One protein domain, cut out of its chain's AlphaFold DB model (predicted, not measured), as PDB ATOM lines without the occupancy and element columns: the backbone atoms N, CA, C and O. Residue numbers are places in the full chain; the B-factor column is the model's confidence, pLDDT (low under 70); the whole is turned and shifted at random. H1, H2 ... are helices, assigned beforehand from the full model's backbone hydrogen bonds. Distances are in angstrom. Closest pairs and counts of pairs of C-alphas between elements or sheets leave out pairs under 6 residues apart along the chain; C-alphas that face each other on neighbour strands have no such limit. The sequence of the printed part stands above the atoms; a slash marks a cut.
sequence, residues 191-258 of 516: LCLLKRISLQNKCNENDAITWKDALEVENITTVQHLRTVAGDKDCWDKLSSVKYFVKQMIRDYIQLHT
ATOM      1  N   LEU A 191     162.150 180.237  62.725       96.25
ATOM      2  CA  LEU A 191     163.025 179.968  63.860       96.25
ATOM      3  C   LEU A 191     162.701 180.860  65.065       96.25
ATOM      4  O   LEU A 191     162.647 180.364  66.187       96.25
ATOM      5  N   CYS A 192     162.451 182.155  64.851       96.00
ATOM      6  CA  CYS A 192     162.064 183.075  65.922       96.00
ATOM      7  C   CYS A 192     160.740 182.657  66.580       96.00
ATOM      8  O   CYS A 192     160.629 182.673  67.808       96.00
ATOM      9  N   LEU A 193     159.761 182.225  65.775       95.75
ATOM     10  CA  LEU A 193     158.484 181.705  66.264       95.75
ATOM     11  C   LEU A 193     158.686 180.444  67.122       95.75
ATOM     12  O   LEU A 193     158.204 180.376  68.252       95.75
ATOM     13  N   LEU A 194     159.445 179.468  66.616       96.56
ATOM     14  CA  LEU A 194     159.700 178.205  67.313       96.56
ATOM     15  C   LEU A 194     160.515 178.398  68.595       96.56
ATOM     16  O   LEU A 194     160.233 177.740  69.594       96.56
ATOM     17  N   LYS A 195     161.472 179.333  68.616       96.62
ATOM     18  CA  LYS A 195     162.202 179.705  69.839       96.62
ATOM     19  C   LYS A 195     161.265 180.277  70.898       96.62
ATOM     20  O   LYS A 195     161.384 179.929  72.070       96.62
ATOM     21  N   ARG A 196     160.290 181.100  70.498       95.19
ATOM     22  CA  ARG A 196     159.280 181.643  71.415       95.19
ATOM     23  C   ARG A 196     158.360 180.545  71.964       95.19
ATOM     24  O   ARG A 196     158.106 180.534  73.168       95.19
ATOM     25  N   ILE A 197     157.932 179.600  71.121       95.44
ATOM     26  CA  ILE A 197     157.145 178.421  71.533       95.44
ATOM     27  C   ILE A 197     157.943 177.551  72.511       95.44
ATOM     28  O   ILE A 197     157.420 177.161  73.556       95.44
ATOM     29  N   SER A 198     159.214 177.283  72.195       95.00
ATOM     30  CA  SER A 198     160.128 176.516  73.048       95.00
ATOM     31  C   SER A 198     160.287 177.180  74.421       95.00
ATOM     32  O   SER A 198     160.063 176.536  75.448       95.00
ATOM     33  N   LEU A 199     160.536 178.494  74.450       93.06
ATOM     34  CA  LEU A 199     160.696 179.262  75.687       93.06
ATOM     35  C   LEU A 199     159.431 179.248  76.560       93.06
ATOM     36  O   LEU A 199     159.527 179.042  77.771       93.06
ATOM     37  N   GLN A 200     158.244 179.427  75.970       90.94
ATOM     38  CA  GLN A 200     156.975 179.386  76.711       90.94
ATOM     39  C   GLN A 200     156.699 178.019  77.350       90.94
ATOM     40  O   GLN A 200     156.097 177.951  78.419       90.94
ATOM     41  N   ASN A 201     157.176 176.942  76.725       91.56
ATOM     42  CA  ASN A 201     156.967 175.571  77.184       91.56
ATOM     43  C   ASN A 201     158.168 174.999  77.957       91.56
ATOM     44  O   ASN A 201     158.181 173.812  78.276       91.56
ATOM     45  N   LYS A 202     159.154 175.843  78.308       93.81
ATOM     46  CA  LYS A 202     160.376 175.465  79.042       93.81
ATOM     47  C   LYS A 202     161.209 174.377  78.338       93.81
ATOM     48  O   LYS A 202     161.858 173.573  79.006       93.81
ATOM     49  N   CYS A 203     161.190 174.346  77.008       92.75
ATOM     50  CA  CYS A 203     162.052 173.483  76.197       92.75
ATOM     51  C   CYS A 203     163.430 174.139  75.974       92.75
ATOM     52  O   CYS A 203     163.624 175.323  76.258       92.75
ATOM     53  N   ASN A 204     164.411 173.371  75.492       94.56
ATOM     54  CA  ASN A 204     165.730 173.909  75.163       94.56
ATOM     55  C   ASN A 204     165.645 174.710  73.850       94.56
ATOM     56  O   ASN A 204     164.884 174.376  72.941       94.56
ATOM     57  N   GLU A 205     166.447 175.763  73.700       91.31
ATOM     58  CA  GLU A 205     166.520 176.533  72.454       91.31
ATOM     59  C   GLU A 205     166.961 175.659  71.261       91.31
ATOM     60  O   GLU A 205     166.505 175.868  70.136       91.31
ATOM     61  N   ASN A 206     167.750 174.608  71.517       94.12
ATOM     62  CA  ASN A 206     168.133 173.608  70.513       94.12
ATOM     63  C   ASN A 206     166.948 172.758  70.011       94.12
ATOM     64  O   ASN A 206     166.982 172.256  68.883       94.12
ATOM     65  N   ASP A 207     165.872 172.633  70.796       94.00
ATOM     66  CA  ASP A 207     164.661 171.935  70.353       94.00
ATOM     67  C   ASP A 207     163.975 172.718  69.227       94.00
ATOM     68  O   ASP A 207     163.485 172.115  68.277       94.00
ATOM     69  N   ALA A 208     164.030 174.057  69.253       95.50
ATOM     70  CA  ALA A 208     163.468 174.894  68.192       95.50
ATOM     71  C   ALA A 208     164.189 174.704  66.846       95.50
ATOM     72  O   ALA A 208     163.543 174.752  65.800       95.50
ATOM     73  N   ILE A 209     165.506 174.456  66.866       96.00
ATOM     74  CA  ILE A 209     166.286 174.119  65.664       96.00
ATOM     75  C   ILE A 209     165.857 172.742  65.146       96.00
ATOM     76  O   ILE A 209     165.494 172.610  63.983       96.00
ATOM     77  N   THR A 210     165.767 171.752  66.036       96.94
ATOM     78  CA  THR A 210     165.291 170.400  65.691       96.94
ATOM     79  C   THR A 210     163.882 170.420  65.080       96.94
ATOM     80  O   THR A 210     163.596 169.688  64.134       96.94
ATOM     81  N   TRP A 211     162.983 171.265  65.597       97.50
ATOM     82  CA  TRP A 211     161.626 171.424  65.060       97.50
ATOM     83  C   TRP A 211     161.618 172.137  63.710       97.50
ATOM     84  O   TRP A 211     160.833 171.763  62.842       97.50
ATOM     85  N   LYS A 212     162.488 173.137  63.520       97.44
ATOM     86  CA  LYS A 212     162.662 173.823  62.235       97.44
ATOM     87  C   LYS A 212     163.116 172.839  61.162       97.44
ATOM     88  O   LYS A 212     162.486 172.780  60.115       97.44
ATOM     89  N   ASP A 213     164.142 172.043  61.444       96.69
ATOM     90  CA  ASP A 213     164.681 171.080  60.482       96.69
ATOM     91  C   ASP A 213     163.624 170.019  60.119       96.69
ATOM     92  O   ASP A 213     163.456 169.671  58.953       96.69
ATOM     93  N   ALA A 214     162.828 169.567  61.097       97.06
ATOM     94  CA  ALA A 214     161.706 168.662  60.847       97.06
ATOM     95  C   ALA A 214     160.612 169.296  59.962       97.06
ATOM     96  O   ALA A 214     160.074 168.626  59.080       97.06
ATOM     97  N   LEU A 215     160.289 170.577  60.164       96.50
ATOM     98  CA  LEU A 215     159.335 171.310  59.325       96.50
ATOM     99  C   LEU A 215     159.872 171.556  57.907       96.50
ATOM    100  O   LEU A 215     159.106 171.475  56.949       96.50
ATOM    101  N   GLU A 216     161.177 171.790  57.752       96.69
ATOM    102  CA  GLU A 216     161.825 171.953  56.445       96.69
ATOM    103  C   GLU A 216     161.806 170.654  55.624       96.69
ATOM    104  O   GLU A 216     161.572 170.714  54.418       96.69
ATOM    105  N   VAL A 217     161.939 169.482  56.264       97.00
ATOM    106  CA  VAL A 217     161.760 168.166  55.609       97.00
ATOM    107  C   VAL A 217     160.354 168.007  55.010       97.00
ATOM    108  O   VAL A 217     160.197 167.380  53.965       97.00
ATOM    109  N   GLU A 218     159.339 168.615  55.628       96.81
ATOM    110  CA  GLU A 218     157.944 168.605  55.156       96.81
ATOM    111  C   GLU A 218     157.623 169.822  54.256       96.81
ATOM    112  O   GLU A 218     156.461 170.122  53.987       96.81
ATOM    113  N   ASN A 219     158.647 170.536  53.767       96.50
ATOM    114  CA  ASN A 219     158.549 171.734  52.919       96.50
ATOM    115  C   ASN A 219     157.842 172.948  53.566       96.50
ATOM    116  O   ASN A 219     157.317 173.821  52.867       96.50
ATOM    117  N   ILE A 220     157.843 173.059  54.898       96.75
ATOM    118  CA  ILE A 220     157.280 174.209  55.621       96.75
ATOM    119  C   ILE A 220     158.398 175.192  55.987       96.75
ATOM    120  O   ILE A 220     159.009 175.104  57.049       96.75
ATOM    121  N   THR A 221     158.657 176.156  55.098       95.31
ATOM    122  CA  THR A 221     159.766 177.125  55.225       95.31
ATOM    123  C   THR A 221     159.343 178.528  55.677       95.31
ATOM    124  O   THR A 221     160.184 179.296  56.142       95.31
ATOM    125  N   THR A 222     158.052 178.879  55.601       96.00
ATOM    126  CA  THR A 222     157.528 180.199  56.012       96.00
ATOM    127  C   THR A 222     156.440 180.107  57.087       96.00
ATOM    128  O   THR A 222     155.666 179.147  57.136       96.00
ATOM    129  N   VAL A 223     156.343 181.129  57.949       94.50
ATOM    130  CA  VAL A 223     155.309 181.194  59.005       94.50
ATOM    131  C   VAL A 223     153.903 181.168  58.403       94.50
ATOM    132  O   VAL A 223     153.002 180.546  58.961       94.50
ATOM    133  N   GLN A 224     153.714 181.776  57.231       93.25
ATOM    134  CA  GLN A 224     152.429 181.768  56.536       93.25
ATOM    135  C   GLN A 224     152.042 180.372  56.025       93.25
ATOM    136  O   GLN A 224     150.878 179.977  56.136       93.25
ATOM    137  N   HIS A 225     153.011 179.592  55.529       94.81
ATOM    138  CA  HIS A 225     152.770 178.197  55.167       94.81
ATOM    139  C   HIS A 225     152.392 177.387  56.415       94.81
ATOM    140  O   HIS A 225     151.371 176.704  56.415       94.81
ATOM    141  N   LEU A 226     153.124 177.565  57.520       95.81
ATOM    142  CA  LEU A 226     152.839 176.899  58.793       95.81
ATOM    143  C   LEU A 226     151.428 177.219  59.326       95.81
ATOM    144  O   LEU A 226     150.725 176.310  59.763       95.81
ATOM    145  N   ARG A 227     150.981 178.480  59.241       93.88
ATOM    146  CA  ARG A 227     149.610 178.896  59.605       93.88
ATOM    147  C   ARG A 227     148.548 178.204  58.752       93.88
ATOM    148  O   ARG A 227     147.530 177.768  59.281       93.88
ATOM    149  N   THR A 228     148.798 178.085  57.449       94.50
ATOM    150  CA  THR A 228     147.876 177.436  56.505       94.50
ATOM    151  C   THR A 228     147.726 175.951  56.831       94.50
ATOM    152  O   THR A 228     146.607 175.460  56.961       94.50
ATOM    153  N   VAL A 229     148.844 175.252  57.064       95.06
ATOM    154  CA  VAL A 229     148.837 173.826  57.429       95.06
ATOM    155  C   VAL A 229     148.213 173.615  58.816       95.06
ATOM    156  O   VAL A 229     147.495 172.646  59.009       95.06
ATOM    157  N   ALA A 230     148.420 174.523  59.779       92.38
ATOM    158  CA  ALA A 230     147.820 174.429  61.118       92.38
ATOM    159  C   ALA A 230     146.289 174.606  61.130       92.38
ATOM    160  O   ALA A 230     145.613 174.101  62.036       92.38
ATOM    161  N   GLY A 231     145.744 175.322  60.141       90.94
ATOM    162  CA  GLY A 231     144.304 175.489  59.944       90.94
ATOM    163  C   GLY A 231     143.616 174.239  59.387       90.94
ATOM    164  O   GLY A 231     142.469 173.970  59.740       90.94
ATOM    165  N   ASP A 232     144.322 173.447  58.576       93.75
ATOM    166  CA  ASP A 232     143.813 172.211  57.982       93.75
ATOM    167  C   ASP A 232     144.235 170.983  58.808       93.75
ATOM    168  O   ASP A 232     145.396 170.570  58.828       93.75
ATOM    169  N   LYS A 233     143.263 170.367  59.491       90.88
ATOM    170  CA  LYS A 233     143.498 169.204  60.357       90.88
ATOM    171  C   LYS A 233     144.112 168.024  59.593       90.88
ATOM    172  O   LYS A 233     145.011 167.375  60.126       90.88
ATOM    173  N   ASP A 234     143.675 167.781  58.359       91.75
ATOM    174  CA  ASP A 234     144.114 166.625  57.576       91.75
ATOM    175  C   ASP A 234     145.547 166.803  57.069       91.75
ATOM    176  O   ASP A 234     146.285 165.825  56.923       91.75
ATOM    177  N   CYS A 235     145.965 168.047  56.820       92.50
ATOM    178  CA  CYS A 235     147.347 168.368  56.477       92.50
ATOM    179  C   CYS A 235     148.263 168.336  57.712       92.50
ATOM    180  O   CYS A 235     149.373 167.809  57.636       92.50
ATOM    181  N   TRP A 236     147.794 168.825  58.865       94.50
ATOM    182  CA  TRP A 236     148.570 168.843  60.111       94.50
ATOM    183  C   TRP A 236     148.909 167.438  60.633       94.50
ATOM    184  O   TRP A 236     150.041 167.151  61.055       94.50
ATOM    185  N   ASP A 237     147.943 166.520  60.566       92.25
ATOM    186  CA  ASP A 237     148.115 165.157  61.071       92.25
ATOM    187  C   ASP A 237     149.118 164.350  60.220       92.25
ATOM    188  O   ASP A 237     149.829 163.497  60.763       92.25
ATOM    189  N   LYS A 238     149.294 164.699  58.937       94.62
ATOM    190  CA  LYS A 238     150.218 164.035  57.996       94.62
ATOM    191  C   LYS A 238     151.704 164.354  58.192       94.62
ATOM    192  O   LYS A 238     152.520 163.622  57.645       94.62
ATOM    193  N   LEU A 239     152.068 165.374  58.978       95.38
ATOM    194  CA  LEU A 239     153.473 165.767  59.210       95.38
ATOM    195  C   LEU A 239     154.257 164.672  59.954       95.38
ATOM    196  O   LEU A 239     154.268 164.624  61.179       95.38
ATOM    197  N   SER A 240     154.872 163.738  59.251       96.00
ATOM    198  CA  SER A 240     155.478 162.549  59.859       96.00
ATOM    199  C   SER A 240     156.786 162.851  60.599       96.00
ATOM    200  O   SER A 240     157.109 162.182  61.583       96.00
ATOM    201  N   SER A 241     157.507 163.888  60.166       94.19
ATOM    202  CA  SER A 241     158.803 164.290  60.725       94.19
ATOM    203  C   SER A 241     158.708 164.958  62.107       94.19
ATOM    204  O   SER A 241     159.669 164.932  62.881       94.19
ATOM    205  N   VAL A 242     157.557 165.553  62.446       94.44
ATOM    206  CA  VAL A 242     157.358 166.320  63.685       94.44
ATOM    207  C   VAL A 242     156.677 165.447  64.738       94.44
ATOM    208  O   VAL A 242     155.575 164.935  64.535       94.44
ATOM    209  N   LYS A 243     157.302 165.307  65.915       95.62
ATOM    210  CA  LYS A 243     156.727 164.552  67.042       95.62
ATOM    211  C   LYS A 243     155.347 165.096  67.421       95.62
ATOM    212  O   LYS A 243     155.155 166.305  67.508       95.62
ATOM    213  N   TYR A 244     154.415 164.201  67.748       94.38
ATOM    214  CA  TYR A 244     153.018 164.538  68.054       94.38
ATOM    215  C   TYR A 244     152.850 165.680  69.075       94.38
ATOM    216  O   TYR A 244     152.111 166.627  68.830       94.38
ATOM    217  N   PHE A 245     153.584 165.646  70.191       92.12
ATOM    218  CA  PHE A 245     153.500 166.696  71.214       92.12
ATOM    219  C   PHE A 245     153.958 168.072  70.699       92.12
ATOM    220  O   PHE A 245     153.349 169.091  71.010       92.12
ATOM    221  N   VAL A 246     154.979 168.096  69.837       94.00
ATOM    222  CA  VAL A 246     155.485 169.325  69.208       94.00
ATOM    223  C   VAL A 246     154.452 169.888  68.233       94.00
ATOM    224  O   VAL A 246     154.209 171.093  68.224       94.00
ATOM    225  N   LYS A 247     153.774 169.021  67.467       95.06
ATOM    226  CA  LYS A 247     152.648 169.432  66.618       95.06
ATOM    227  C   LYS A 247     151.550 170.109  67.431       95.06
ATOM    228  O   LYS A 247     151.011 171.121  66.998       95.06
ATOM    229  N   GLN A 248     151.206 169.561  68.594       93.38
ATOM    230  CA  GLN A 248     150.161 170.135  69.435       93.38
ATOM    231  C   GLN A 248     150.572 171.518  69.953       93.38
ATOM    232  O   GLN A 248     149.838 172.480  69.764       93.38
ATOM    233  N   MET A 249     151.794 171.649  70.482       95.25
ATOM    234  CA  MET A 249     152.322 172.930  70.966       95.25
ATOM    235  C   MET A 249     152.341 174.021  69.892       95.25
ATOM    236  O   MET A 249     151.932 175.153  70.148       95.25
ATOM    237  N   ILE A 250     152.828 173.696  68.691       95.25
ATOM    238  CA  ILE A 250     152.902 174.664  67.592       95.25
ATOM    239  C   ILE A 250     151.492 175.063  67.147       95.25
ATOM    240  O   ILE A 250     151.234 176.247  66.932       95.25
ATOM    241  N   ARG A 251     150.565 174.101  67.047       94.19
ATOM    242  CA  ARG A 251     149.172 174.361  66.670       94.19
ATOM    243  C   ARG A 251     148.468 175.257  67.681       94.19
ATOM    244  O   ARG A 251     147.863 176.243  67.275       94.19
ATOM    245  N   ASP A 252     148.589 174.947  68.968       92.19
ATOM    246  CA  ASP A 252     147.959 175.707  70.049       92.19
ATOM    247  C   ASP A 252     148.496 177.143  70.080       92.19
ATOM    248  O   ASP A 252     147.724 178.098  70.152       92.19
ATOM    249  N   TYR A 253     149.811 177.316  69.919       93.12
ATOM    250  CA  TYR A 253     150.428 178.639  69.838       93.12
ATOM    251  C   TYR A 253     149.915 179.448  68.639       93.12
ATOM    252  O   TYR A 253     149.575 180.624  68.774       93.12
ATOM    253  N   ILE A 254     149.834 178.825  67.459       92.88
ATOM    254  CA  ILE A 254     149.316 179.476  66.251       92.88
ATOM    255  C   ILE A 254     147.840 179.832  66.422       92.88
ATOM    256  O   ILE A 254     147.448 180.923  66.027       92.88
ATOM    257  N   GLN A 255     147.019 178.973  67.023       86.75
ATOM    258  CA  GLN A 255     145.598 179.254  67.242       86.75
ATOM    259  C   GLN A 255     145.369 180.380  68.257       86.75
ATOM    260  O   GLN A 255     144.480 181.202  68.055       86.75
ATOM    261  N   LEU A 256     146.192 180.461  69.306       83.94
ATOM    262  CA  LEU A 256     146.119 181.527  70.312       83.94
ATOM    263  C   LEU A 256     146.591 182.892  69.791       83.94
ATOM    264  O   LEU A 256     146.174 183.924  70.317       83.94
ATOM    265  N   HIS A 257     147.475 182.912  68.790       82.00
ATOM    266  CA  HIS A 257     148.128 184.140  68.317       82.00
ATOM    267  C   HIS A 257     147.864 184.495  66.856       82.00
ATOM    268  O   HIS A 257     148.315 185.542  66.396       82.00
ATOM    269  N   THR A 258     147.131 183.670  66.114       81.12
ATOM    270  CA  THR A 258     146.577 184.084  64.828       81.12
ATOM    271  C   THR A 258     145.325 184.890  65.140       81.12
ATOM    272  O   THR A 258     144.355 184.297  65.617       81.12
TER     273      THR A 258
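What this domain is: This is residues 191 to 258 of the 516 residues of the protein "Hypothetical protein" of Rotaria socialis (UniProt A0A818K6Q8). Look for a small rounded cluster of short helices set at crossed angles, in which H1 crosses H2 and the longest helix, H5, runs about perpendicular to both, with H1 on one side of it and H3 on another. The short H4 follows H3 at a corner. You will find 68 printed residues with five named helices, H1 to H5 in order along the chain, and no named strand, so the class is all helix. The whole is compact, with a radius of gyration of the C-alphas of 10.8 A, and the C-alphas span 28 by 25 by 20 A.

Where its parts are: Find C-alpha 191 at (163.025, 179.968, 63.860); there H1 begins, residues 191 to 200, 14.2 A from first to last C-alpha. Next read H2, residues 205 to 217, 19.4 A long, which begins at C-alpha 205 at (166.520, 176.533, 72.454). Then come H3, residues 223 to 231, 12.4 A long, and H4, residues 233 to 237, 6.2 A long. H5, residues 244 to 257, is 20.2 A long and ends at C-alpha 257 at (148.128, 184.140, 68.317).

How they stand to each other: Start with H1 and H2, which touch and run opposite ways at a steep tilt of 47 degrees; their closest C-alphas, those of Leu 194 and Ala 208, are 5.1 A apart. H1 also touches H5, about perpendicular at 83 degrees, with residues 249 to 253 of H5 alone; the closest C-alphas are those of Ile 197 and Ile 250, 6.9 A apart. H2 and H5 are close but not clearly touching, with the C-alphas of Trp 211 and Val 246 closest at 7.7 A. Go on to H3: it and H5 only just touch, with 3 pairs of C-alphas within 8 A, through residues 251 to 254 of H5 alone; the closest C-alphas, those of Ala 230 and Arg 251, are 5.7 A apart, and the lines are about perpendicular at 76 degrees. The helix packing is mostly crossed: none of these three touching pairs is at a shallow tilt. H3 and H4 touch only at the corner, and only just, with 3 pairs of C-alphas within 8 A, the closest those of Val 229 and Trp 236 at 5.7 A. H2 is apart from H3 and from H4, and H1 is apart from H4. In H1, H3, H4 and H5 every O i to N i+4 pair is within hydrogen-bond range, and in H2 8 of 9 are.

The domain as a whole: Look from Asn 204 to Asp 234 for the two C-alphas farthest apart, 28.8 A. The printed part has no cut and no long link: those from H1 to H2, H2 to H3 and H3 to H4 are tight, and that from H4 to H5 is short. The mean pLDDT of the printed part is 93.9, and no printed residue is under 70.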